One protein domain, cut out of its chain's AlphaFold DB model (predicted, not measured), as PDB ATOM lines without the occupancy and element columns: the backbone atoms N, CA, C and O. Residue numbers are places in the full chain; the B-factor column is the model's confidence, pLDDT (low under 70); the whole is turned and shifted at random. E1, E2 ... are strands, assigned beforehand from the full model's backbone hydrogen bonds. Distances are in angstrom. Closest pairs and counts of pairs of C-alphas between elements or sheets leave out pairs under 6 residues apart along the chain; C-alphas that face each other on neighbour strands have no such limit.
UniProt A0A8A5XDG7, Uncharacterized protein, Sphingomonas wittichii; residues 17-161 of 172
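Overview. This is residues 17 to 161 of the 172 residues of an uncharacterized protein of Sphingomonas wittichii (UniProt A0A8A5XDG7). A strongly twisted six-strand sheet is bent back on itself as a folded sheet, with E1 and E7 facing E9, E3 and E2 and with E8 as the hinge. A small three-strand sheet, E4 to E6, has its strand E4 beside E8, and the link of residues 84 to 110 reaches from it to the far end of the longest axis. The printed part has 145 residues, with no named helix and nine strands, E1 to E9, in sheet orders E1-E7-E8-E9-E3-E2 and E4-E5-E6, both all antiparallel. It is all strand, though under half of the residues are in named elements, and loose: radius of gyration of the C-alphas 18.3 A, spans 56 by 40 by 26 A.

Arrangement. Edge strand E1, residues 23 to 26, is antiparallel to E7, residues 124 to 127; N 23 and O 126 are within hydrogen-bond range at 2.9 A. In the hairpin of E2, residues 42 to 46, and E3, residues 49 to 58, N 44 and O 54 are 3.1 A apart. E4, residues 69 to 74, E5, residues 78 to 83, and E6, residues 111 to 116, form a meander, each strand the antiparallel neighbour of the one before, with N 72 to O 80 and N 81 to O 113 both 2.8 A. E7, E8, residues 130 to 142, and E9, residues 151 to 160, form another, with N 132 to O 125 and N 138 to O 155 both 2.8 A. E9 is antiparallel to E3, N 55 to O 156 being 2.9 A. The closest C-alphas of E4 and E8, Pro 71 and Val 139, are 6.6 A apart.

Along the chain. E1 begins at C-alpha 23 (-56.574, 37.638, -26.378). E3 is 23.4 A long and bends by 58 degrees at residue 52; E8, 27.4 A, bends by 84 degrees at residue 139. E9, 28.0 A, ends at C-alpha 160 (-54.850, 46.002, -37.249).

Size, cuts and confidence. The C-alphas farthest apart, Asp 48 and Gly 99, are 58.7 A apart. The printed part has no cut; the links E1 to E2 and E5 to E6 are long. The pLDDT is under 70 at residues 18 to 21, 26 to 34, 92 and 105 to 107.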
ATOM      1  N   MET A  17     -56.380  54.070 -20.300       72.81
ATOM      2  CA  MET A  17     -56.340  52.674 -20.705       72.81
ATOM      3  C   MET A  17     -57.117  51.791 -19.747       72.81
ATOM      4  O   MET A  17     -56.952  51.851 -18.527       72.81
ATOM      5  N   GLU A  18     -57.894  50.884 -20.318       65.69
ATOM      6  CA  GLU A  18     -58.591  49.862 -19.558       65.69
ATOM      7  C   GLU A  18     -57.767  48.569 -19.540       65.69
ATOM      8  O   GLU A  18     -56.928  48.315 -20.412       65.69
ATOM      9  N   VAL A  19     -57.989  47.740 -18.515       62.34
ATOM     10  CA  VAL A  19     -57.535  46.347 -18.552       62.34
ATOM     11  C   VAL A  19     -58.278  45.701 -19.712       62.34
ATOM     12  O   VAL A  19     -59.491  45.502 -19.652       62.34
ATOM     13  N   GLY A  20     -57.562  45.475 -20.808       59.81
ATOM     14  CA  GLY A  20     -58.179  45.056 -22.052       59.81
ATOM     15  C   GLY A  20     -58.502  43.572 -22.009       59.81
ATOM     16  O   GLY A  20     -57.700  42.772 -21.533       59.81
ATOM     17  N   ALA A  21     -59.628  43.181 -22.604       65.25
ATOM     18  CA  ALA A  21     -59.909  41.796 -22.980       65.25
ATOM     19  C   ALA A  21     -59.021  41.355 -24.168       65.25
ATOM     20  O   ALA A  21     -59.516  40.845 -25.172       65.25
ATOM     21  N   LEU A  22     -57.711  41.611 -24.083       81.31
ATOM     22  CA  LEU A  22     -56.739  41.243 -25.098       81.31
ATOM     23  C   LEU A  22     -56.580  39.722 -25.078       81.31
ATOM     24  O   LEU A  22     -56.283  39.130 -24.039       81.31
ATOM     25  N   ARG A  23     -56.780  39.081 -26.224       81.50
ATOM     26  CA  ARG A  23     -56.574  37.638 -26.378       81.50
ATOM     27  C   ARG A  23     -55.310  37.387 -27.172       81.50
ATOM     28  O   ARG A  23     -55.065  38.036 -28.185       81.50
ATOM     29  N   PHE A  24     -54.509  36.430 -26.721       79.56
ATOM     30  CA  PHE A  24     -53.333  35.991 -27.456       79.56
ATOM     31  C   PHE A  24     -53.762  34.989 -28.530       79.56
ATOM     32  O   PHE A  24     -54.406  33.993 -28.207       79.56
ATOM     33  N   HIS A  25     -53.425  35.243 -29.795       71.50
ATOM     34  CA  HIS A  25     -53.802  34.357 -30.903       71.50
ATOM     35  C   HIS A  25     -52.623  33.573 -31.456       71.50
ATOM     36  O   HIS A  25     -52.781  32.405 -31.814       71.50
ATOM     37  N   TYR A  26     -51.459  34.207 -31.585       65.69
ATOM     38  CA  TYR A  26     -50.337  33.602 -32.286       65.69
ATOM     39  C   TYR A  26     -49.007  34.256 -31.932       65.69
ATOM     40  O   TYR A  26     -48.913  35.462 -31.734       65.69
ATOM     41  N   TRP A  27     -47.973  33.427 -31.946       68.19
ATOM     42  CA  TRP A  27     -46.572  33.807 -31.891       68.19
ATOM     43  C   TRP A  27     -45.994  33.597 -33.289       68.19
ATOM     44  O   TRP A  27     -46.301  32.577 -33.910       68.19
ATOM     45  N   ALA A  28     -45.101  34.462 -33.778       57.06
ATOM     46  CA  ALA A  28     -44.440  34.288 -35.080       57.06
ATOM     47  C   ALA A  28     -43.720  32.921 -35.222       57.06
ATOM     48  O   ALA A  28     -42.625  32.705 -34.700       57.06
ATOM     49  N   GLY A  29     -44.350  31.973 -35.922       53.25
ATOM     50  CA  GLY A  29     -43.827  30.644 -36.261       53.25
ATOM     51  C   GLY A  29     -44.331  29.451 -35.435       53.25
ATOM     52  O   GLY A  29     -43.913  28.335 -35.739       53.25
ATOM     53  N   LYS A  30     -45.197  29.622 -34.420       55.31
ATOM     54  CA  LYS A  30     -45.754  28.511 -33.610       55.31
ATOM     55  C   LYS A  30     -47.143  28.845 -33.045       55.31
ATOM     56  O   LYS A  30     -47.379  29.958 -32.588       55.31
ATOM     57  N   PHE A  31     -48.030  27.850 -33.001       54.25
ATOM     58  CA  PHE A  31     -49.202  27.871 -32.120       54.25
ATOM     59  C   PHE A  31     -48.722  27.462 -30.723       54.25
ATOM     60  O   PHE A  31     -48.217  26.353 -30.555       54.25
ATOM     61  N   ALA A  32     -48.763  28.374 -29.753       54.16
ATOM     62  CA  ALA A  32     -48.274  28.107 -28.404       54.16
ATOM     63  C   ALA A  32     -49.437  27.671 -27.507       54.16
ATOM     64  O   ALA A  32     -50.324  28.472 -27.221       54.16
ATOM     65  N   GLU A  33     -49.402  26.422 -27.045       54.22
ATOM     66  CA  GLU A  33     -50.145  26.001 -25.860       54.22
ATOM     67  C   GLU A  33     -49.166  25.692 -24.714       54.22
ATOM     68  O   GLU A  33     -48.196  24.958 -24.929       54.22
ATOM     69  N   PRO A  34     -49.411  26.215 -23.498       65.94
ATOM     70  CA  PRO A  34     -50.392  27.257 -23.182       65.94
ATOM     71  C   PRO A  34     -49.923  28.644 -23.661       65.94
ATOM     72  O   PRO A  34     -48.733  28.962 -23.631       65.94
ATOM     73  N   ALA A  35     -50.868  29.481 -24.093       70.00
ATOM     74  CA  ALA A  35     -50.604  30.882 -24.414       70.00
ATOM     75  C   ALA A  35     -50.149  31.660 -23.158       70.00
ATOM     76  O   ALA A  35     -50.563  31.310 -22.048       70.00
ATOM     77  N   PRO A  36     -49.319  32.712 -23.298       79.69
ATOM     78  CA  PRO A  36     -48.933  33.543 -22.163       79.69
ATOM     79  C   PRO A  36     -50.154  34.231 -21.537       79.69
ATOM     80  O   PRO A  36     -51.039  34.714 -22.242       79.69
ATOM     81  N   ASP A  37     -50.176  34.312 -20.205       83.88
ATOM     82  CA  ASP A  37     -51.206  35.056 -19.480       83.88
ATOM     83  C   ASP A  37     -50.979  36.565 -19.638       83.88
ATOM     84  O   ASP A  37     -50.007  37.124 -19.124       83.88
ATOM     85  N   ILE A  38     -51.885  37.218 -20.362       86.31
ATOM     86  CA  ILE A  38     -51.868  38.656 -20.655       86.31
ATOM     87  C   ILE A  38     -53.071  39.386 -20.041       86.31
ATOM     88  O   ILE A  38     -53.417  40.484 -20.466       86.31
ATOM     89  N   THR A  39     -53.717  38.796 -19.034       84.50
ATOM     90  CA  THR A  39     -54.936  39.347 -18.416       84.50
ATOM     91  C   THR A  39     -54.726  40.665 -17.666       84.50
ATOM     92  O   THR A  39     -55.683  41.403 -17.452       84.50
ATOM     93  N   ASP A  40     -53.491  40.989 -17.276       86.06
ATOM     94  CA  ASP A  40     -53.134  42.231 -16.578       86.06
ATOM     95  C   ASP A  40     -52.530  43.310 -17.500       86.06
ATOM     96  O   ASP A  40     -52.053  44.350 -17.028       86.06
ATOM     97  N   VAL A  41     -52.539  43.060 -18.813       89.69
ATOM     98  CA  VAL A  41     -52.079  43.995 -19.836       89.69
ATOM     99  C   VAL A  41     -53.139  45.071 -20.060       89.69
ATOM    100  O   VAL A  41     -54.329  44.792 -20.219       89.69
ATOM    101  N   LEU A  42     -52.705  46.330 -20.102       89.81
ATOM    102  CA  LEU A  42     -53.594  47.447 -20.418       89.81
ATOM    103  C   LEU A  42     -53.647  47.627 -21.931       89.81
ATOM    104  O   LEU A  42     -52.607  47.569 -22.588       89.81
ATOM    105  N   THR A  43     -54.834  47.845 -22.489       88.44
ATOM    106  CA  THR A  43     -55.001  48.035 -23.937       88.44
ATOM    107  C   THR A  43     -56.020  49.127 -24.219       88.44
ATOM    108  O   THR A  43     -57.043  49.216 -23.548       88.44
ATOM    109  N   ALA A  44     -55.744  49.963 -25.218       85.81
ATOM    110  CA  ALA A  44     -56.671  50.994 -25.667       85.81
ATOM    111  C   ALA A  44     -56.530  51.252 -27.168       85.81
ATOM    112  O   ALA A  44     -55.439  51.137 -27.739       85.81
ATOM    113  N   ARG A  45     -57.632  51.655 -27.806       84.25
ATOM    114  CA  ARG A  45     -57.590  52.211 -29.164       84.25
ATOM    115  C   ARG A  45     -56.998  53.611 -29.128       84.25
ATOM    116  O   ARG A  45     -57.266  54.384 -28.213       84.25
ATOM    117  N   LEU A  46     -56.248  53.952 -30.168       78.06
ATOM    118  CA  LEU A  46     -55.827  55.330 -30.371       78.06
ATOM    119  C   LEU A  46     -57.002  56.180 -30.878       78.06
ATOM    120  O   LEU A  46     -57.608  55.788 -31.883       78.06
ATOM    121  N   PRO A  47     -57.302  57.342 -30.256       70.00
ATOM    122  CA  PRO A  47     -58.425  58.201 -30.645       70.00
ATOM    123  C   PRO A  47     -58.458  58.539 -32.143       70.00
ATOM    124  O   PRO A  47     -59.501  58.407 -32.784       70.00
ATOM    125  N   ASP A  48     -57.298  58.861 -32.724       73.88
ATOM    126  CA  ASP A  48     -57.172  59.291 -34.125       73.88
ATOM    127  C   ASP A  48     -56.688  58.181 -35.078       73.88
ATOM    128  O   ASP A  48     -56.514  58.402 -36.278       73.88
ATOM    129  N   ALA A  49     -56.485  56.958 -34.577       76.56
ATOM    130  CA  ALA A  49     -55.928  55.858 -35.359       76.56
ATOM    131  C   ALA A  49     -56.586  54.520 -35.006       76.56
ATOM    132  O   ALA A  49     -55.984  53.640 -34.404       76.56
ATOM    133  N   ARG A  50     -57.820  54.315 -35.484       76.19
ATOM    134  CA  ARG A  50     -58.598  53.071 -35.278       76.19
ATOM    135  C   ARG A  50     -57.910  51.785 -35.759       76.19
ATOM    136  O   ARG A  50     -58.304  50.695 -35.358       76.19
ATOM    137  N   HIS A  51     -56.919  51.915 -36.638       83.19
ATOM    138  CA  HIS A  51     -56.095  50.821 -37.147       83.19
ATOM    139  C   HIS A  51     -54.911  50.482 -36.224       83.19
ATOM    140  O   HIS A  51     -54.106  49.621 -36.573       83.19
ATOM    141  N   LEU A  52     -54.791  51.156 -35.079       87.12
ATOM    142  CA  LEU A  52     -53.755  50.962 -34.076       87.12
ATOM    143  C   LEU A  52     -54.380  50.794 -32.688       87.12
ATOM    144  O   LEU A  52     -55.377  51.435 -32.344       87.12
ATOM    145  N   ILE A  53     -53.735  49.965 -31.876       88.50
ATOM    146  CA  ILE A  53     -53.954  49.896 -30.432       88.50
ATOM    147  C   ILE A  53     -52.626  50.107 -29.704       88.50
ATOM    148  O   ILE A  53     -51.562  49.719 -30.199       88.50
ATOM    149  N   ALA A  54     -52.700  50.721 -28.526       89.19
ATOM    150  CA  ALA A  54     -51.618  50.746 -27.553       89.19
ATOM    151  C   ALA A  54     -51.781  49.556 -26.610       89.19
ATOM    152  O   ALA A  54     -52.880  49.316 -26.112       89.19
ATOM    153  N   ILE A  55     -50.688  48.851 -26.333       90.75
ATOM    154  CA  ILE A  55     -50.650  47.730 -25.394       90.75
ATOM    155  C   ILE A  55     -49.561  48.019 -24.365       90.75
ATOM    156  O   ILE A  55     -48.430  48.330 -24.735       90.75
ATOM    157  N   TRP A  56     -49.879  47.919 -23.079       91.56
ATOM    158  CA  TRP A  56     -48.919  48.110 -21.999       91.56
ATOM    159  C   TRP A  56     -48.841  46.867 -21.131       91.56
ATOM    160  O   TRP A  56     -49.731  46.569 -20.333       91.56
ATOM    161  N   GLU A  57     -47.726  46.168 -21.274       91.88
ATOM    162  CA  GLU A  57     -47.395  44.991 -20.501       91.88
ATOM    163  C   GLU A  57     -46.578  45.394 -19.268       91.88
ATOM    164  O   GLU A  57     -45.532  46.038 -19.395       91.88
ATOM    165  N   PRO A  58     -47.001  45.031 -18.053       92.62
ATOM    166  CA  PRO A  58     -46.148  45.224 -16.896       92.62
ATOM    167  C   PRO A  58     -44.972  44.255 -16.892       92.62
ATOM    168  O   PRO A  58     -45.138  43.058 -17.117       92.62
ATOM    169  N   LEU A  59     -43.790  44.790 -16.586       93.56
ATOM    170  CA  LEU A  59     -42.551  44.024 -16.566       93.56
ATOM    171  C   LEU A  59     -42.307  43.425 -15.182       93.56
ATOM    172  O   LEU A  59     -42.218  44.148 -14.186       93.56
ATOM    173  N   ALA A  60     -42.155  42.102 -15.129       92.88
ATOM    174  CA  ALA A  60     -41.890  41.339 -13.911       92.88
ATOM    175  C   ALA A  60     -40.411  41.426 -13.483       92.88
ATOM    176  O   ALA A  60     -39.737  40.414 -13.323       92.88
ATOM    177  N   THR A  61     -39.898  42.646 -13.310       94.56
ATOM    178  CA  THR A  61     -38.502  42.907 -12.933       94.56
ATOM    179  C   THR A  61     -38.371  43.433 -11.506       94.56
ATOM    180  O   THR A  61     -39.262  44.111 -10.984       94.56
ATOM    181  N   LYS A  62     -37.218  43.170 -10.885       92.12
ATOM    182  CA  LYS A  62     -36.800  43.796  -9.617       92.12
ATOM    183  C   LYS A  62     -35.859  44.991  -9.818       92.12
ATOM    184  O   LYS A  62     -35.360  45.542  -8.835       92.12
ATOM    185  N   ALA A  63     -35.603  45.392 -11.064       94.25
ATOM    186  CA  ALA A  63     -34.722  46.505 -11.380       94.25
ATOM    187  C   ALA A  63     -35.205  47.819 -10.730       94.25
ATOM    188  O   ALA A  63     -36.412  48.089 -10.682       94.25
ATOM    189  N   PRO A  64     -34.284  48.666 -10.233       94.69
ATOM    190  CA  PRO A  64     -34.652  49.915  -9.580       94.69
ATOM    191  C   PRO A  64     -35.180  50.939 -10.593       94.69
ATOM    192  O   PRO A  64     -35.217  50.709 -11.800       94.69
ATOM    193  N   SER A  65     -35.587  52.104 -10.094       93.69
ATOM    194  CA  SER A  65     -36.100  53.192 -10.925       93.69
ATOM    195  C   SER A  65     -35.060  53.722 -11.942       93.69
ATOM    196  O   SER A  65     -33.851  53.511 -11.777       93.69
ATOM    197  N   PRO A  66     -35.494  54.489 -12.968       93.75
ATOM    198  CA  PRO A  66     -34.620  55.000 -14.033       93.75
ATOM    199  C   PRO A  66     -33.444  55.879 -13.586       93.75
ATOM    200  O   PRO A  66     -32.537  56.150 -14.375       93.75
ATOM    201  N   SER A  67     -33.447  56.369 -12.339       92.31
ATOM    202  CA  SER A  67     -32.321  57.137 -11.796       92.31
ATOM    203  C   SER A  67     -31.077  56.275 -11.579       92.31
ATOM    204  O   SER A  67     -29.970  56.806 -11.583       92.31
ATOM    205  N   ARG A  68     -31.251  54.960 -11.413       92.25
ATOM    206  CA  ARG A  68     -30.173  53.991 -11.165       92.25
ATOM    207  C   ARG A  68     -30.067  52.914 -12.234       92.25
ATOM    208  O   ARG A  68     -29.106  52.157 -12.209       92.25
ATOM    209  N   CYS A  69     -31.029  52.834 -13.148       93.25
ATOM    210  CA  CYS A  69     -31.134  51.751 -14.113       93.25
ATOM    211  C   CYS A  69     -31.503  52.256 -15.513       93.25
ATOM    212  O   CYS A  69     -32.284  53.199 -15.653       93.25
ATOM    213  N   LEU A  70     -30.957  51.613 -16.545       91.69
ATOM    214  CA  LEU A  70     -31.302  51.826 -17.949       91.69
ATOM    215  C   LEU A  70     -31.793  50.510 -18.568       91.69
ATOM    216  O   LEU A  70     -31.047  49.530 -18.544       91.69
ATOM    217  N   PRO A  71     -33.016  50.469 -19.120       93.25
ATOM    218  CA  PRO A  71     -33.485  49.309 -19.856       93.25
ATOM    219  C   PRO A  71     -32.901  49.297 -21.270       93.25
ATOM    220  O   PRO A  71     -32.746  50.340 -21.908       93.25
ATOM    221  N   PHE A  72     -32.640  48.105 -21.780       89.38
ATOM    222  CA  PHE A  72     -32.292  47.860 -23.167       89.38
ATOM    223  C   PHE A  72     -33.188  46.744 -23.695       89.38
ATOM    224  O   PHE A  72     -33.131  45.615 -23.211       89.38
ATOM    225  N   CYS A  73     -34.043  47.074 -24.661       84.00
ATOM    226  CA  CYS A  73     -34.827  46.071 -25.367       84.00
ATOM    227  C   CYS A  73     -33.955  45.485 -26.476       84.00
ATOM    228  O   CYS A  73     -33.551  46.196 -27.399       84.00
ATOM    229  N   CYS A  74     -33.633  44.205 -26.354       76.31
ATOM    230  CA  CYS A  74     -32.881  43.458 -27.344       76.31
ATOM    231  C   CYS A  74     -33.690  42.238 -27.770       76.31
ATOM    232  O   CYS A  74     -34.417  41.644 -26.976       76.31
ATOM    233  N   LEU A  75     -33.545  41.840 -29.036       73.12
ATOM    234  CA  LEU A  75     -34.274  40.696 -29.590       73.12
ATOM    235  C   LEU A  75     -35.804  40.919 -29.557       73.12
ATOM    236  O   LEU A  75     -36.284  42.009 -29.255       73.12
ATOM    237  N   ARG A  76     -36.592  39.907 -29.935       80.19
ATOM    238  CA  ARG A  76     -38.053  40.063 -30.088       80.19
ATOM    239  C   ARG A  76     -38.813  40.223 -28.767       80.19
ATOM    240  O   ARG A  76     -39.929  40.733 -28.792       80.19
ATOM    241  N   ARG A  77     -38.251  39.748 -27.646       87.56
ATOM    242  CA  ARG A  77     -38.932  39.654 -26.338       87.56
ATOM    243  C   ARG A  77     -38.044  39.933 -25.128       87.56
ATOM    244  O   ARG A  77     -38.486  39.752 -24.006       87.56
ATOM    245  N   THR A  78     -36.785  40.321 -25.298       90.06
ATOM    246  CA  THR A  78     -35.868  40.413 -24.155       90.06
ATOM    247  C   THR A  78     -35.675  41.863 -23.732       90.06
ATOM    248  O   THR A  78     -35.472  42.763 -24.550       90.06
ATOM    249  N   VAL A  79     -35.733  42.098 -22.425       93.06
ATOM    250  CA  VAL A  79     -35.355  43.376 -21.822       93.06
ATOM    251  C   VAL A  79     -34.271  43.118 -20.791       93.06
ATOM    252  O   VAL A  79     -34.474  42.365 -19.840       93.06
ATOM    253  N   VAL A  80     -33.131  43.780 -20.970       93.31
ATOM    254  CA  VAL A  80     -32.017  43.760 -20.020       93.31
ATOM    255  C   VAL A  80     -31.966  45.094 -19.287       93.31
ATOM    256  O   VAL A  80     -32.062  46.160 -19.896       93.31
ATOM    257  N   PHE A  81     -31.824  45.050 -17.968       94.56
ATOM    258  CA  PHE A  81     -31.772  46.220 -17.099       94.56
ATOM    259  C   PHE A  81     -30.347  46.425 -16.599       94.56
ATOM    260  O   PHE A  81     -29.869  45.688 -15.742       94.56
ATOM    261  N   TYR A  82     -29.671  47.453 -17.102       93.25
ATOM    262  CA  TYR A  82     -28.286  47.764 -16.750       93.25
ATOM    263  C   TYR A  82     -28.182  48.845 -15.679       93.25
ATOM    264  O   TYR A  82     -29.065  49.693 -15.531       93.25
ATOM    265  N   HIS A  83     -27.055  48.875 -14.972       91.44
ATOM    266  CA  HIS A  83     -26.720  49.971 -14.068       91.44
ATOM    267  C   HIS A  83     -26.648  51.330 -14.797       91.44
ATOM    268  O   HIS A  83     -26.181  51.417 -15.934       91.44
ATOM    269  N   ARG A  84     -27.070  52.410 -14.121       85.62
ATOM    270  CA  ARG A  84     -26.896  53.809 -14.549       85.62
ATOM    271  C   ARG A  84     -26.029  54.584 -13.538       85.62
ATOM    272  O   ARG A  84     -26.424  54.678 -12.378       85.62
ATOM    273  N   PRO A  85     -24.896  55.187 -13.952       86.69
ATOM    274  CA  PRO A  85     -24.268  55.052 -15.271       86.69
ATOM    275  C   PRO A  85     -23.850  53.601 -15.533       86.69
ATOM    276  O   PRO A  85     -23.767  52.815 -14.589       86.69
ATOM    277  N   TYR A  86     -23.594  53.255 -16.795       83.94
ATOM    278  CA  TYR A  86     -23.076  51.935 -17.139       83.94
ATOM    279  C   TYR A  86     -21.794  51.649 -16.356       83.94
ATOM    280  O   TYR A  86     -20.844  52.429 -16.391       83.94
ATOM    281  N   VAL A  87     -21.773  50.519 -15.654       82.50
ATOM    282  CA  VAL A  87     -20.590  50.018 -14.953       82.50
ATOM    283  C   VAL A  87     -20.148  48.761 -15.672       82.50
ATOM    284  O   VAL A  87     -20.968  47.880 -15.897       82.50
ATOM    285  N   VAL A  88     -18.877  48.670 -16.046       80.06
ATOM    286  CA  VAL A  88     -18.317  47.439 -16.616       80.06
ATOM    287  C   VAL A  88     -17.980  46.502 -15.460       80.06
ATOM    288  O   VAL A  88     -17.265  46.888 -14.535       80.06
ATOM    289  N   GLY A  89     -18.533  45.291 -15.486       72.12
ATOM    290  CA  GLY A  89     -18.210  44.263 -14.504       72.12
ATOM    291  C   GLY A  89     -16.760  43.801 -14.643       72.12
ATOM    292  O   GLY A  89     -16.167  43.880 -15.720       72.12
ATOM    293  N   TRP A  90     -16.186  43.289 -13.554       71.69
ATOM    294  CA  TRP A  90     -14.886  42.624 -13.631       71.69
ATOM    295  C   TRP A  90     -14.987  41.412 -14.568       71.69
ATOM    296  O   TRP A  90     -15.914  40.611 -14.395       71.69
ATOM    297  N   PRO A  91     -14.069  41.256 -15.541       72.69
ATOM    298  CA  PRO A  91     -14.079  40.104 -16.426       72.69
ATOM    299  C   PRO A  91     -13.975  38.827 -15.590       72.69
ATOM    300  O   PRO A  91     -13.014  38.637 -14.849       72.69
ATOM    301  N   ARG A  92     -14.982  37.954 -15.679       69.19
ATOM    302  CA  ARG A  92     -14.946  36.650 -14.991       69.19
ATOM    303  C   ARG A  92     -14.183  35.589 -15.789       69.19
ATOM    304  O   ARG A  92     -13.982  34.484 -15.295       69.19
ATOM    305  N   GLY A  93     -13.773  35.937 -17.011       78.38
ATOM    306  CA  GLY A  93     -13.281  35.015 -18.021       78.38
ATOM    307  C   GLY A  93     -14.274  33.900 -18.357       78.38
ATOM    308  O   GLY A  93     -15.373  33.819 -17.804       78.38
ATOM    309  N   GLY A  94     -13.900  33.051 -19.301       81.75
ATOM    310  CA  GLY A  94     -14.666  31.876 -19.715       81.75
ATOM    311  C   GLY A  94     -13.769  30.901 -20.469       81.75
ATOM    312  O   GLY A  94     -12.663  31.273 -20.852       81.75
ATOM    313  N   ARG A  95     -14.213  29.655 -20.659       85.88
ATOM    314  CA  ARG A  95     -13.519  28.676 -21.512       85.88
ATOM    315  C   ARG A  95     -14.344  28.366 -22.749       85.88
ATOM    316  O   ARG A  95     -15.569  28.355 -22.649       85.88
ATOM    317  N   ASP A  96     -13.683  28.115 -23.876       84.69
ATOM    318  CA  ASP A  96     -14.379  27.735 -25.113       84.69
ATOM    319  C   ASP A  96     -14.654  26.242 -25.135       84.69
ATOM    320  O   ASP A  96     -14.323  25.513 -24.197       84.69
ATOM    321  N   MET A  97     -15.305  25.793 -26.211       83.00
ATOM    322  CA  MET A  97     -15.534  24.372 -26.452       83.00
ATOM    323  C   MET A  97     -14.216  23.580 -26.535       83.00
ATOM    324  O   MET A  97     -14.220  22.395 -26.217       83.00
ATOM    325  N   ASP A  98     -13.099  24.244 -26.855       91.44
ATOM    326  CA  ASP A  98     -11.750  23.667 -26.892       91.44
ATOM    327  C   ASP A  98     -11.003  23.797 -25.543       91.44
ATOM    328  O   ASP A  98      -9.863  23.352 -25.393       91.44
ATOM    329  N   GLY A  99     -11.640  24.383 -24.523       87.06
ATOM    330  CA  GLY A  99     -11.103  24.547 -23.174       87.06
ATOM    331  C   GLY A  99     -10.133  25.723 -22.982       87.06
ATOM    332  O   GLY A  99      -9.625  25.900 -21.864       87.06
ATOM    333  N   VAL A 100      -9.882  26.549 -24.001       91.31
ATOM    334  CA  VAL A 100      -9.013  27.737 -23.923       91.31
ATOM    335  C   VAL A 100      -9.674  28.787 -23.041       91.31
ATOM    336  O   VAL A 100     -10.839  29.120 -23.230       91.31
ATOM    337  N   PHE A 101      -8.944  29.306 -22.050       87.12
ATOM    338  CA  PHE A 101      -9.456  30.347 -21.161       87.12
ATOM    339  C   PHE A 101      -9.277  31.734 -21.780       87.12
ATOM    340  O   PHE A 101      -8.158  32.164 -22.049       87.12
ATOM    341  N   HIS A 102     -10.382  32.453 -21.924       82.19
ATOM    342  CA  HIS A 102     -10.435  33.816 -22.429       82.19
ATOM    343  C   HIS A 102     -10.764  34.754 -21.263       82.19
ATOM    344  O   HIS A 102     -11.902  34.740 -20.782       82.19
ATOM    345  N   PRO A 103      -9.807  35.567 -20.782       77.31
ATOM    346  CA  PRO A 103      -9.997  36.404 -19.595       77.31
ATOM    347  C   PRO A 103     -11.090  37.469 -19.781       77.31
ATOM    348  O   PRO A 103     -11.749  37.836 -18.812       77.31
ATOM    349  N   ASP A 104     -11.354  37.896 -21.017       77.56
ATOM    350  CA  ASP A 104     -12.311  38.961 -21.338       77.56
ATOM    351  C   ASP A 104     -13.708  38.471 -21.758       77.56
ATOM    352  O   ASP A 104     -14.591  39.289 -22.018       77.56
ATOM    353  N   TRP A 105     -13.961  37.156 -21.799       64.81
ATOM    354  CA  TRP A 105     -15.184  36.592 -22.404       64.81
ATOM    355  C   TRP A 105     -16.490  36.928 -21.662       64.81
ATOM    356  O   TRP A 105     -17.581  36.733 -22.174       64.81
ATOM    357  N   ASN A 106     -16.412  37.528 -20.482       63.28
ATOM    358  CA  ASN A 106     -17.587  38.003 -19.750       63.28
ATOM    359  C   ASN A 106     -17.448  39.474 -19.349       63.28
ATOM    360  O   ASN A 106     -17.902  39.893 -18.283       63.28
ATOM    361  N   LYS A 107     -16.779  40.270 -20.191       69.31
ATOM    362  CA  LYS A 107     -16.715  41.722 -20.039       69.31
ATOM    363  C   LYS A 107     -18.039  42.340 -20.499       69.31
ATOM    364  O   LYS A 107     -18.187  42.751 -21.644       69.31
ATOM    365  N   GLY A 108     -19.006  42.373 -19.590       74.81
ATOM    366  CA  GLY A 108     -20.321  42.979 -19.793       74.81
ATOM    367  C   GLY A 108     -20.551  44.190 -18.895       74.81
ATOM    368  O   GLY A 108     -19.813  44.435 -17.934       74.81
ATOM    369  N   PHE A 109     -21.596  44.955 -19.196       85.56
ATOM    370  CA  PHE A 109     -22.120  45.921 -18.239       85.56
ATOM    371  C   PHE A 109     -22.785  45.185 -17.072       85.56
ATOM    372  O   PHE A 109     -23.322  44.097 -17.243       85.56
ATOM    373  N   ILE A 110     -22.743  45.766 -15.875       86.31
ATOM    374  CA  ILE A 110     -23.429  45.214 -14.709       86.31
ATOM    375  C   ILE A 110     -24.937  45.303 -14.939       86.31
ATOM    376  O   ILE A 110     -25.490  46.389 -15.142       86.31
ATOM    377  N   GLU A 111     -25.575  44.144 -14.863       90.44
ATOM    378  CA  GLU A 111     -27.010  43.944 -15.002       90.44
ATOM    379  C   GLU A 111     -27.666  43.856 -13.622       90.44
ATOM    380  O   GLU A 111     -27.130  43.251 -12.690       90.44
ATOM    381  N   TYR A 112     -28.833  44.477 -13.487       91.06
ATOM    382  CA  TYR A 112     -29.749  44.244 -12.377       91.06
ATOM    383  C   TYR A 112     -30.644  43.040 -12.636       91.06
ATOM    384  O   TYR A 112     -30.970  42.319 -11.696       91.06
ATOM    385  N   ASP A 113     -31.092  42.887 -13.882       92.88
ATOM    386  CA  ASP A 113     -32.099  41.904 -14.260       92.88
ATOM    387  C   ASP A 113     -32.119  41.699 -15.781       92.88
ATOM    388  O   ASP A 113     -31.793  42.616 -16.542       92.88
ATOM    389  N   GLN A 114     -32.573  40.529 -16.212       93.00
ATOM    390  CA  GLN A 114     -32.884  40.218 -17.603       93.00
ATOM    391  C   GLN A 114     -34.183  39.418 -17.621       93.00
ATOM    392  O   GLN A 114     -34.276  38.360 -17.003       93.00
ATOM    393  N   ILE A 115     -35.176  39.921 -18.349       92.62
ATOM    394  CA  ILE A 115     -36.507  39.316 -18.411       92.62
ATOM    395  C   ILE A 115     -36.945  39.087 -19.853       92.62
ATOM    396  O   ILE A 115     -36.501  39.774 -20.778       92.62
ATOM    397  N   GLU A 116     -37.867  38.146 -20.019       91.00
ATOM    398  CA  GLU A 116     -38.630  37.969 -21.248       91.00
ATOM    399  C   GLU A 116     -40.017  38.603 -21.092       91.00
ATOM    400  O   GLU A 116     -40.694  38.409 -20.081       91.00
ATOM    401  N   THR A 117     -40.428  39.384 -22.087       90.81
ATOM    402  CA  THR A 117     -41.780  39.918 -22.216       90.81
ATOM    403  C   THR A 117     -42.721  38.824 -22.698       90.81
ATOM    404  O   THR A 117     -42.342  37.925 -23.457       90.81
ATOM    405  N   ARG A 118     -43.973  38.899 -22.260       89.62
ATOM    406  CA  ARG A 118     -45.029  37.952 -22.630       89.62
ATOM    407  C   ARG A 118     -45.483  38.153 -24.063       89.62
ATOM    408  O   ARG A 118     -45.786  37.177 -24.742       89.62
ATOM    409  N   LEU A 119     -45.497  39.405 -24.515       88.44
ATOM    410  CA  LEU A 119     -45.696  39.754 -25.916       88.44
ATOM    411  C   LEU A 119     -44.348  40.033 -26.574       88.44
ATOM    412  O   LEU A 119     -43.479  40.683 -25.995       88.44
ATOM    413  N   GLY A 120     -44.170  39.547 -27.793       86.56
ATOM    414  CA  GLY A 120     -43.065  39.916 -28.666       86.56
ATOM    415  C   GLY A 120     -43.510  40.753 -29.843       86.56
ATOM    416  O   GLY A 120     -44.689  40.797 -30.193       86.56
ATOM    417  N   SER A 121     -42.529  41.374 -30.490       82.75
ATOM    418  CA  SER A 121     -42.744  41.896 -31.834       82.75
ATOM    419  C   SER A 121     -43.178  40.759 -32.768       82.75
ATOM    420  O   SER A 121     -42.632  39.654 -32.698       82.75
ATOM    421  N   ASP A 122     -44.115  41.063 -33.657       86.31
ATOM    422  CA  ASP A 122     -44.735  40.189 -34.657       86.31
ATOM    423  C   ASP A 122     -45.739  39.158 -34.091       86.31
ATOM    424  O   ASP A 122     -46.228  38.294 -34.824       86.31
ATOM    425  N   ASP A 123     -46.075  39.230 -32.798       88.44
ATOM    426  CA  ASP A 123     -47.167  38.428 -32.231       88.44
ATOM    427  C   ASP A 123     -48.532  38.941 -32.708       88.44
ATOM    428  O   ASP A 123     -48.710  40.134 -32.955       88.44
ATOM    429  N   ILE A 124     -49.519  38.047 -32.806       90.00
ATOM    430  CA  ILE A 124     -50.897  38.417 -33.146       90.00
ATOM    431  C   ILE A 124     -51.782  38.312 -31.912       90.00
ATOM    432  O   ILE A 124     -51.856  37.269 -31.251       90.00
ATOM    433  N   VAL A 125     -52.508  39.391 -31.657       89.81
ATOM    434  CA  VAL A 125     -53.476  39.528 -30.571       89.81
ATOM    435  C   VAL A 125     -54.842  39.910 -31.133       89.81
ATOM    436  O   VAL A 125     -54.938  40.466 -32.227       89.81
ATOM    437  N   GLU A 126     -55.908  39.614 -30.400       89.19
ATOM    438  CA  GLU A 126     -57.270  40.046 -30.727       89.19
ATOM    439  C   GLU A 126     -57.781  41.000 -29.658       89.19
ATOM    440  O   GLU A 126     -57.622  40.760 -28.459       89.19
ATOM    441  N   PHE A 127     -58.399  42.083 -30.114       87.81
ATOM    442  CA  PHE A 127     -58.988  43.114 -29.276       87.81
ATOM    443  C   PHE A 127     -60.281  43.604 -29.929       87.81
ATOM    444  O   PHE A 127     -60.278  43.961 -31.105       87.81
ATOM    445  N   ASP A 128     -61.395  43.589 -29.192       85.94
ATOM    446  CA  ASP A 128     -62.738  43.902 -29.710       85.94
ATOM    447  C   ASP A 128     -63.106  43.145 -31.010       85.94
ATOM    448  O   ASP A 128     -63.743  43.699 -31.905       85.94
ATOM    449  N   GLY A 129     -62.673  41.884 -31.146       85.62
ATOM    450  CA  GLY A 129     -62.926  41.046 -32.328       85.62
ATOM    451  C   GLY A 129     -62.046  41.344 -33.550       85.62
ATOM    452  O   GLY A 129     -62.140  40.647 -34.560       85.62
ATOM    453  N   ASP A 130     -61.167  42.343 -33.468       87.81
ATOM    454  CA  ASP A 130     -60.185  42.674 -34.498       87.81
ATOM    455  C   ASP A 130     -58.829  42.031 -34.187       87.81
ATOM    456  O   ASP A 130     -58.382  42.039 -33.040       87.81
ATOM    457  N   ARG A 131     -58.125  41.537 -35.215       90.44
ATOM    458  CA  ARG A 131     -56.747  41.034 -35.077       90.44
ATOM    459  C   ARG A 131     -55.723  42.138 -35.286       90.44
ATOM    460  O   ARG A 131     -55.824  42.912 -36.241       90.44
ATOM    461  N   PHE A 132     -54.698  42.153 -34.447       91.06
ATOM    462  CA  PHE A 132     -53.601  43.108 -34.490       91.06
ATOM    463  C   PHE A 132     -52.256  42.397 -34.438       91.06
ATOM    464  O   PHE A 132     -52.066  41.474 -33.655       91.06
ATOM    465  N   GLU A 133     -51.322  42.869 -35.252       91.88
ATOM    466  CA  GLU A 133     -49.920  42.472 -35.217       91.88
ATOM    467  C   GLU A 133     -49.135  43.438 -34.331       91.88
ATOM    468  O   GLU A 133     -49.153  44.654 -34.553       91.88
ATOM    469  N   VAL A 134     -48.482  42.900 -33.306       91.00
ATOM    470  CA  VAL A 134     -47.679  43.644 -32.338       91.00
ATOM    471  C   VAL A 134     -46.403  44.129 -33.021       91.00
ATOM    472  O   VAL A 134     -45.619  43.349 -33.541       91.00
ATOM    473  N   GLY A 135     -46.182  45.437 -33.030       87.50
ATOM    474  CA  GLY A 135     -44.969  46.055 -33.549       87.50
ATOM    475  C   GLY A 135     -43.844  46.111 -32.515       87.50
ATOM    476  O   GLY A 135     -43.861  45.446 -31.481       87.50
ATOM    477  N   GLY A 136     -42.849  46.958 -32.784       84.69
ATOM    478  CA  GLY A 136     -41.799  47.251 -31.809       84.69
ATOM    479  C   GLY A 136     -42.362  47.872 -30.527       84.69
ATOM    480  O   GLY A 136     -43.369  48.586 -30.557       84.69
ATOM    481  N   GLY A 137     -41.690  47.620 -29.404       86.31
ATOM    482  CA  GLY A 137     -42.060  48.201 -28.117       86.31
ATOM    483  C   GLY A 137     -40.952  49.023 -27.468       86.31
ATOM    484  O   GLY A 137     -39.809  49.051 -27.922       86.31
ATOM    485  N   HIS A 138     -41.314  49.728 -26.402       88.62
ATOM    486  CA  HIS A 138     -40.426  50.596 -25.640       88.62
ATOM    487  C   HIS A 138     -40.661  50.441 -24.136       88.62
ATOM    488  O   HIS A 138     -41.802  50.361 -23.679       88.62
ATOM    489  N   VAL A 139     -39.578  50.461 -23.358       91.62
ATOM    490  CA  VAL A 139     -39.637  50.301 -21.903       91.62
ATOM    491  C   VAL A 139     -39.818  51.654 -21.216       91.62
ATOM    492  O   VAL A 139     -39.027  52.578 -21.391       91.62
ATOM    493  N   CYS A 140     -40.851  51.766 -20.390       90.69
ATOM    494  CA  CYS A 140     -41.291  53.003 -19.757       90.69
ATOM    495  C   CYS A 140     -41.401  52.843 -18.233       90.69
ATOM    496  O   CYS A 140     -41.727  51.771 -17.726       90.69
ATOM    497  N   TRP A 141     -41.196  53.935 -17.490       91.50
ATOM    498  CA  TRP A 141     -41.401  53.985 -16.037       91.50
ATOM    499  C   TRP A 141     -42.618  54.844 -15.702       91.50
ATOM    500  O   TRP A 141     -42.547  56.075 -15.744       91.50
ATOM    501  N   SER A 142     -43.737  54.204 -15.364       89.50
ATOM    502  CA  SER A 142     -45.031  54.887 -15.238       89.50
ATOM    503  C   SER A 142     -45.916  54.324 -14.125       89.50
ATOM    504  O   SER A 142     -45.651  53.249 -13.576       89.50
ATOM    505  N   LYS A 143     -46.963  55.082 -13.785       85.69
ATOM    506  CA  LYS A 143     -48.076  54.677 -12.914       85.69
ATOM    507  C   LYS A 143     -49.261  54.286 -13.793       85.69
ATOM    508  O   LYS A 143     -49.545  55.011 -14.737       85.69
ATOM    509  N   SER A 144     -49.978  53.224 -13.431       78.62
ATOM    510  CA  SER A 144     -51.217  52.827 -14.123       78.62
ATOM    511  C   SER A 144     -52.402  53.744 -13.880       78.62
ATOM    512  O   SER A 144     -53.298  53.810 -14.702       78.62
ATOM    513  N   ARG A 145     -52.422  54.436 -12.743       79.38
ATOM    514  CA  ARG A 145     -53.502  55.343 -12.357       79.38
ATOM    515  C   ARG A 145     -53.008  56.370 -11.340       79.38
ATOM    516  O   ARG A 145     -51.976  56.124 -10.688       79.38
ATOM    517  N   PRO A 146     -53.739  57.477 -11.133       78.19
ATOM    518  CA  PRO A 146     -53.486  58.385 -10.023       78.19
ATOM    519  C   PRO A 146     -53.372  57.624  -8.692       78.19
ATOM    520  O   PRO A 146     -54.151  56.723  -8.396       78.19
ATOM    521  N   GLY A 147     -52.338  57.937  -7.908       79.81
ATOM    522  CA  GLY A 147     -52.062  57.275  -6.625       79.81
ATOM    523  C   GLY A 147     -51.339  55.919  -6.695       79.81
ATOM    524  O   GLY A 147     -50.808  55.485  -5.678       79.81
ATOM    525  N   ALA A 148     -51.221  55.273  -7.862       84.69
ATOM    526  CA  ALA A 148     -50.468  54.020  -7.975       84.69
ATOM    527  C   ALA A 148     -48.949  54.222  -7.824       84.69
ATOM    528  O   ALA A 148     -48.397  55.306  -8.061       84.69
ATOM    529  N   HIS A 149     -48.246  53.147  -7.462       87.38
ATOM    530  CA  HIS A 149     -46.787  53.120  -7.492       87.38
ATOM    531  C   HIS A 149     -46.282  53.057  -8.937       87.38
ATOM    532  O   HIS A 149     -46.897  52.429  -9.800       87.38
ATOM    533  N   LYS A 150     -45.152  53.724  -9.204       90.06
ATOM    534  CA  LYS A 150     -44.478  53.598 -10.500       90.06
ATOM    535  C   LYS A 150     -43.838  52.216 -10.603       90.06
ATOM    536  O   LYS A 150     -43.263  51.742  -9.623       90.06
ATOM    537  N   ARG A 151     -43.907  51.617 -11.786       93.56
ATOM    538  CA  ARG A 151     -43.182  50.391 -12.140       93.56
ATOM    539  C   ARG A 151     -42.700  50.450 -13.587       93.56
ATOM    540  O   ARG A 151     -43.041  51.386 -14.317       93.56
ATOM    541  N   TRP A 152     -41.898  49.465 -13.976       94.44
ATOM    542  CA  TRP A 152     -41.475  49.274 -15.357       94.44
ATOM    543  C   TRP A 152     -42.598  48.638 -16.179       94.44
ATOM    544  O   TRP A 152     -43.269  47.709 -15.728       94.44
ATOM    545  N   TRP A 153     -42.785  49.149 -17.388       93.19
ATOM    546  CA  TRP A 153     -43.754  48.666 -18.363       93.19
ATOM    547  C   TRP A 153     -43.095  48.554 -19.729       93.19
ATOM    548  O   TRP A 153     -42.240  49.372 -20.061       93.19
ATOM    549  N   MET A 154     -43.532  47.596 -20.530       92.62
ATOM    550  CA  MET A 154     -43.276  47.548 -21.959       92.62
ATOM    551  C   MET A 154     -44.506  48.075 -22.684       92.62
ATOM    552  O   MET A 154     -45.614  47.585 -22.477       92.62
ATOM    553  N   ARG A 155     -44.321  49.099 -23.512       90.31
ATOM    554  CA  ARG A 155     -45.369  49.667 -24.357       90.31
ATOM    555  C   ARG A 155     -45.174  49.193 -25.785       90.31
ATOM    556  O   ARG A 155     -44.140  49.505 -26.369       90.31
ATOM    557  N   PHE A 156     -46.172  48.535 -26.354       90.19
ATOM    558  CA  PHE A 156     -46.228  48.175 -27.765       90.19
ATOM    559  C   PHE A 156     -47.276  49.006 -28.504       90.19
ATOM    560  O   PHE A 156     -48.298  49.404 -27.940       90.19
ATOM    561  N   TRP A 157     -47.035  49.191 -29.797       88.50
ATOM    562  CA  TRP A 157     -48.076  49.519 -30.764       88.50
ATOM    563  C   TRP A 157     -48.450  48.250 -31.502       88.50
ATOM    564  O   TRP A 157     -47.547  47.564 -31.972       88.50
ATOM    565  N   ALA A 158     -49.735  47.952 -31.658       90.50
ATOM    566  CA  ALA A 158     -50.165  46.872 -32.537       90.50
ATOM    567  C   ALA A 158     -51.040  47.418 -33.665       90.50
ATOM    568  O   ALA A 158     -51.902  48.275 -33.447       90.50
ATOM    569  N   ARG A 159     -50.792  46.949 -34.887       90.94
ATOM    570  CA  ARG A 159     -51.482  47.392 -36.099       90.94
ATOM    571  C   ARG A 159     -52.530  46.372 -36.502       90.94
ATOM    572  O   ARG A 159     -52.233  45.187 -36.590       90.94
ATOM    573  N   ARG A 160     -53.745  46.843 -36.789       90.25
ATOM    574  CA  ARG A 160     -54.850  46.002 -37.249       90.25
ATOM    575  C   ARG A 160     -54.423  45.291 -38.529       90.25
ATOM    576  O   ARG A 160     -54.010  45.952 -39.485       90.25
ATOM    577  N   GLN A 161     -54.535  43.970 -38.553       87.88
ATOM    578  CA  GLN A 161     -54.402  43.219 -39.792       87.88
ATOM    579  C   GLN A 161     -55.579  43.612 -40.685       87.88
ATOM    580  O   GLN A 161     -56.722  43.643 -40.226       87.88
TER     581      GLN A 161